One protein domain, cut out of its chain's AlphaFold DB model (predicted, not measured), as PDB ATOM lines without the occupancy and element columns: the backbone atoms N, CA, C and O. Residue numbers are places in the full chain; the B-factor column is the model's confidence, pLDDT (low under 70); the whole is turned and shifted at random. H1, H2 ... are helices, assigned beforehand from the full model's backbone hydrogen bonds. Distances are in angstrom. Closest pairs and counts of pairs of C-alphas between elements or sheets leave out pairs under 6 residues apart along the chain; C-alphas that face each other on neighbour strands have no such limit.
ATOM      1  N   ASP A  33      32.834  -3.851 -46.957       84.75
ATOM      2  CA  ASP A  33      32.482  -2.452 -46.694       84.75
ATOM      3  C   ASP A  33      31.109  -2.363 -46.021       84.75
ATOM      4  O   ASP A  33      30.073  -2.667 -46.611       84.75
ATOM      5  N   VAL A  34      31.111  -1.897 -44.773       80.88
ATOM      6  CA  VAL A  34      29.903  -1.788 -43.955       80.88
ATOM      7  C   VAL A  34      28.943  -0.687 -44.384       80.88
ATOM      8  O   VAL A  34      27.841  -0.594 -43.848       80.88
ATOM      9  N   ARG A  35      29.345   0.147 -45.347       81.12
ATOM     10  CA  ARG A  35      28.498   1.182 -45.948       81.12
ATOM     11  C   ARG A  35      27.830   0.735 -47.242       81.12
ATOM     12  O   ARG A  35      27.003   1.478 -47.769       81.12
ATOM     13  N   ALA A  36      28.181  -0.435 -47.762       84.56
ATOM     14  CA  ALA A  36      27.583  -0.944 -48.979       84.56
ATOM     15  C   ALA A  36      26.111  -1.335 -48.725       84.56
ATOM     16  O   ALA A  36      25.763  -1.919 -47.697       84.56
ATOM     17  N   ALA A  37      25.218  -0.941 -49.638       78.38
ATOM     18  CA  ALA A  37      23.771  -1.110 -49.465       78.38
ATOM     19  C   ALA A  37      23.338  -2.589 -49.447       78.38
ATOM     20  O   ALA A  37      22.342  -2.942 -48.817       78.38
ATOM     21  N   ASP A  38      24.108  -3.453 -50.102       82.50
ATOM     22  CA  ASP A  38      23.949  -4.907 -50.107       82.50
ATOM     23  C   ASP A  38      24.242  -5.541 -48.739       82.50
ATOM     24  O   ASP A  38      23.594  -6.527 -48.379       82.50
ATOM     25  N   LEU A  39      25.135  -4.951 -47.934       84.06
ATOM     26  CA  LEU A  39      25.414  -5.448 -46.590       84.06
ATOM     27  C   LEU A  39      24.178  -5.356 -45.695       84.06
ATOM     28  O   LEU A  39      23.953  -6.247 -44.883       84.06
ATOM     29  N   VAL A  40      23.351  -4.317 -45.834       83.94
ATOM     30  CA  VAL A  40      22.142  -4.178 -45.005       83.94
ATOM     31  C   VAL A  40      21.162  -5.321 -45.285       83.94
ATOM     32  O   VAL A  40      20.615  -5.912 -44.351       83.94
ATOM     33  N   GLU A  41      20.968  -5.671 -46.555       86.38
ATOM     34  CA  GLU A  41      20.114  -6.798 -46.944       86.38
ATOM     35  C   GLU A  41      20.709  -8.143 -46.514       86.38
ATOM     36  O   GLU A  41      19.996  -8.999 -45.978       86.38
ATOM     37  N   GLU A  42      22.023  -8.310 -46.659       86.88
ATOM     38  CA  GLU A  42      22.740  -9.492 -46.187       86.88
ATOM     39  C   GLU A  42      22.625  -9.656 -44.669       86.88
ATOM     40  O   GLU A  42      22.260 -10.727 -44.186       86.88
ATOM     41  N   ALA A  43      22.866  -8.586 -43.913       86.38
ATOM     42  CA  ALA A  43      22.784  -8.568 -42.460       86.38
ATOM     43  C   ALA A  43      21.374  -8.931 -41.988       86.38
ATOM     44  O   ALA A  43      21.217  -9.774 -41.103       86.38
ATOM     45  N   ARG A  44      20.331  -8.379 -42.625       86.62
ATOM     46  CA  ARG A  44      18.933  -8.752 -42.350       86.62
ATOM     47  C   ARG A  44      18.679 -10.229 -42.630       86.62
ATOM     48  O   ARG A  44      18.032 -10.902 -41.827       86.62
ATOM     49  N   ARG A  45      19.166 -10.749 -43.760       89.56
ATOM     50  CA  ARG A  45      18.994 -12.162 -44.118       89.56
ATOM     51  C   ARG A  45      19.695 -13.084 -43.124       89.56
ATOM     52  O   ARG A  45      19.084 -14.056 -42.687       89.56
ATOM     53  N   GLN A  46      20.938 -12.781 -42.757       89.50
ATOM     54  CA  GLN A  46      21.726 -13.589 -41.825       89.50
ATOM     55  C   GLN A  46      21.189 -13.508 -40.395       89.50
ATOM     56  O   GLN A  46      21.066 -14.539 -39.746       89.50
ATOM     57  N   SER A  47      20.768 -12.327 -39.932       86.75
ATOM     58  CA  SER A  47      20.152 -12.157 -38.610       86.75
ATOM     59  C   SER A  47      18.869 -12.982 -38.469       86.75
ATOM     60  O   SER A  47      18.694 -13.681 -37.471       86.75
ATOM     61  N   ARG A  48      18.009 -13.009 -39.500       88.81
ATOM     62  CA  ARG A  48      16.830 -13.894 -39.503       88.81
ATOM     63  C   ARG A  48      17.218 -15.363 -39.379       88.81
ATOM     64  O   ARG A  48      16.594 -16.079 -38.606       88.81
ATOM     65  N   ARG A  49      18.249 -15.809 -40.103       87.81
ATOM     66  CA  ARG A  49      18.735 -17.193 -40.003       87.81
ATOM     67  C   ARG A  49      19.246 -17.499 -38.598       87.81
ATOM     68  O   ARG A  49      18.767 -18.463 -38.017       87.81
ATOM     69  N   ALA A  50      20.117 -16.652 -38.043       84.94
ATOM     70  CA  ALA A  50      20.620 -16.752 -36.669       84.94
ATOM     71  C   ALA A  50      19.474 -16.916 -35.660       84.94
ATOM     72  O   ALA A  50      19.425 -17.912 -34.951       84.94
ATOM     73  N   SER A  51      18.464 -16.041 -35.710       82.69
ATOM     74  CA  SER A  51      17.314 -16.089 -34.791       82.69
ATOM     75  C   SER A  51      16.482 -17.379 -34.849       82.69
ATOM     76  O   SER A  51      15.805 -17.722 -33.883       82.69
ATOM     77  N   MET A  52      16.515 -18.095 -35.978       83.81
ATOM     78  CA  MET A  52      15.797 -19.358 -36.172       83.81
ATOM     79  C   MET A  52      16.646 -20.587 -35.820       83.81
ATOM     80  O   MET A  52      16.128 -21.705 -35.815       83.81
ATOM     81  N   HIS A  53      17.941 -20.416 -35.546       82.81
ATOM     82  CA  HIS A  53      18.813 -21.521 -35.175       82.81
ATOM     83  C   HIS A  53      18.607 -21.902 -33.704       82.81
ATOM     84  O   HIS A  53      18.616 -21.062 -32.810       82.81
ATOM     85  N   ALA A  54      18.440 -23.202 -33.445       74.62
ATOM     86  CA  ALA A  54      18.143 -23.728 -32.110       74.62
ATOM     87  C   ALA A  54      19.221 -23.390 -31.063       74.62
ATOM     88  O   ALA A  54      18.904 -23.232 -29.888       74.62
ATOM     89  N   SER A  55      20.475 -23.238 -31.495       81.44
ATOM     90  CA  SER A  55      21.616 -22.891 -30.642       81.44
ATOM     91  C   SER A  55      21.713 -21.401 -30.304       81.44
ATOM     92  O   SER A  55      22.525 -21.027 -29.467       81.44
ATOM     93  N   GLU A  56      20.920 -20.535 -30.944       83.31
ATOM     94  CA  GLU A  56      21.015 -19.083 -30.744       83.31
ATOM     95  C   GLU A  56      20.683 -18.694 -29.303       83.31
ATOM     96  O   GLU A  56      21.336 -17.841 -28.715       83.31
ATOM     97  N   ARG A  57      19.696 -19.365 -28.704       80.25
ATOM     98  CA  ARG A  57      19.281 -19.088 -27.327       80.25
ATOM     99  C   ARG A  57      20.386 -19.426 -26.327       80.25
ATOM    100  O   ARG A  57      20.692 -18.615 -25.469       80.25
ATOM    101  N   GLU A  58      21.039 -20.569 -26.507       82.94
ATOM    102  CA  GLU A  58      22.179 -20.982 -25.682       82.94
ATOM    103  C   GLU A  58      23.384 -20.040 -25.852       82.94
ATOM    104  O   GLU A  58      24.054 -19.700 -24.877       82.94
ATOM    105  N   ALA A  59      23.635 -19.566 -27.078       84.44
ATOM    106  CA  ALA A  59      24.687 -18.593 -27.348       84.44
ATOM    107  C   ALA A  59      24.408 -17.234 -26.683       84.44
ATOM    108  O   ALA A  59      25.316 -16.652 -26.092       84.44
ATOM    109  N   LEU A  60      23.167 -16.742 -26.747       84.56
ATOM    110  CA  LEU A  60      22.761 -15.493 -26.097       84.56
ATOM    111  C   LEU A  60      22.841 -15.597 -24.569       84.56
ATOM    112  O   LEU A  60      23.427 -14.712 -23.950       84.56
ATOM    113  N   ASP A  61      22.367 -16.698 -23.981       85.38
ATOM    114  CA  ASP A  61      22.457 -16.944 -22.534       85.38
ATOM    115  C   ASP A  61      23.924 -16.997 -22.059       85.38
ATOM    116  O   ASP A  61      24.264 -16.528 -20.972       85.38
ATOM    117  N   MET A  62      24.827 -17.566 -22.866       85.06
ATOM    118  CA  MET A  62      26.266 -17.556 -22.584       85.06
ATOM    119  C   MET A  62      26.853 -16.141 -22.652       85.06
ATOM    120  O   MET A  62      27.655 -15.778 -21.793       85.06
ATOM    121  N   ILE A  63      26.483 -15.355 -23.669       86.38
ATOM    122  CA  ILE A  63      26.966 -13.977 -23.841       86.38
ATOM    123  C   ILE A  63      26.506 -13.095 -22.678       86.38
ATOM    124  O   ILE A  63      27.324 -12.353 -22.146       86.38
ATOM    125  N   GLU A  64      25.244 -13.201 -22.258       85.25
ATOM    126  CA  GLU A  64      24.700 -12.466 -21.109       85.25
ATOM    127  C   GLU A  64      25.493 -12.778 -19.832       85.25
ATOM    128  O   GLU A  64      26.010 -11.871 -19.183       85.25
ATOM    129  N   ARG A  65      25.738 -14.066 -19.553       83.81
ATOM    130  CA  ARG A  65      26.566 -14.493 -18.409       83.81
ATOM    131  C   ARG A  65      28.002 -13.970 -18.456       83.81
ATOM    132  O   ARG A  65      28.597 -13.745 -17.407       83.81
ATOM    133  N   LEU A  66      28.591 -13.858 -19.648       80.94
ATOM    134  CA  LEU A  66      29.949 -13.336 -19.817       80.94
ATOM    135  C   LEU A  66      30.001 -11.812 -19.680       80.94
ATOM    136  O   LEU A  66      30.977 -11.304 -19.141       80.94
ATOM    137  N   ALA A  67      28.973 -11.095 -20.134       77.56
ATOM    138  CA  ALA A  67      28.901  -9.644 -20.003       77.56
ATOM    139  C   ALA A  67      28.813  -9.203 -18.531       77.56
ATOM    140  O   ALA A  67      29.478  -8.245 -18.150       77.56
ATOM    141  N   ASP A  68      28.090  -9.953 -17.693       70.00
ATOM    142  CA  ASP A  68      27.982  -9.681 -16.251       70.00
ATOM    143  C   ASP A  68      29.319  -9.831 -15.490       70.00
ATOM    144  O   ASP A  68      29.484  -9.276 -14.404       70.00
ATOM    145  N   LEU A  69      30.297 -10.562 -16.041       59.97
ATOM    146  CA  LEU A  69      31.636 -10.720 -15.451       59.97
ATOM    147  C   LEU A  69      32.550  -9.505 -15.696       59.97
ATOM    148  O   LEU A  69      33.534  -9.342 -14.975       59.97
ATOM    149  N   ASP A  70      32.242  -8.668 -16.690       59.31
ATOM    150  CA  ASP A  70      33.052  -7.501 -17.068       59.31
ATOM    151  C   ASP A  70      32.642  -6.208 -16.323       59.31
ATOM    152  O   ASP A  70      33.374  -5.215 -16.385       59.31
ATOM    153  N   ASP A  71      31.514  -6.217 -15.597       56.47
ATOM    154  CA  ASP A  71      30.960  -5.064 -14.860       56.47
ATOM    155  C   ASP A  71      31.397  -4.985 -13.376       56.47
ATOM    156  O   ASP A  71      30.876  -4.159 -12.625       56.47
ATOM    157  N   ASP A  72      32.377  -5.785 -12.932       44.66
ATOM    158  CA  ASP A  72      32.937  -5.688 -11.571       44.66
ATOM    159  C   ASP A  72      33.792  -4.406 -11.411       44.66
ATOM    160  O   ASP A  72      34.856  -4.278 -12.038       44.66
ATOM    161  N   PRO A  73      33.369  -3.420 -10.591       48.75
ATOM    162  CA  PRO A  73      34.118  -2.190 -10.398       48.75
ATOM    163  C   PRO A  73      35.292  -2.451  -9.443       48.75
ATOM    164  O   PRO A  73      35.150  -2.368  -8.224       48.75
ATOM    165  N   SER A  74      36.468  -2.746 -10.009       51.66
ATOM    166  CA  SER A  74      37.755  -2.674  -9.292       51.66
ATOM    167  C   SER A  74      38.100  -1.255  -8.836       51.66
ATOM    168  O   SER A  74      37.913  -0.309  -9.639       51.66
TER     169      SER A  74
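AT A GLANCE: This is residues 33 to 74 of the 74 residues of the protein "Antitoxin MazE" of metagenome (UniProt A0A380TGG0). What shape do these atoms make? Two helices, H1 and then H2, form an open, flat V with a tight link at its corner, and a short tail, residues 68 to 74, runs on from the far end of H2. What is it made of? The printed part has 42 residues with two named helices and no named strand: all helix. How large is it? It is extended, with a radius of gyration of the C-alphas of 15.0 A and spans of 43 by 27 by 9 A.

HOW THE PARTS SIT: Where does H1, residues 37 to 52, come nearest to H2, residues 56 to 67? Their closest C-alphas, those of Ala 50 and Glu 56, are 6.4 A apart, and the helices are close but not clearly touching. How do their lines stand? They are about perpendicular, at 80 degrees. Are their backbones paired? In H2 every O i to N i+4 pair is within hydrogen-bond range; in H1 11 of 12 are.

IN THESE COORDINATES: Where does H1 run? It begins at C-alpha 37 (23.771, -1.110, -49.465) and is 23.9 A long. And H2? It measures 16.3 A and ends at C-alpha 67 (28.901, -9.644, -20.003).

THE WHOLE: Which C-alphas are farthest apart? Those of Asp 38 and Ser 74, at 43.1 A. Is the model whole and sure? The printed part has no cut, but residues 69 to 74 have pLDDT under 70.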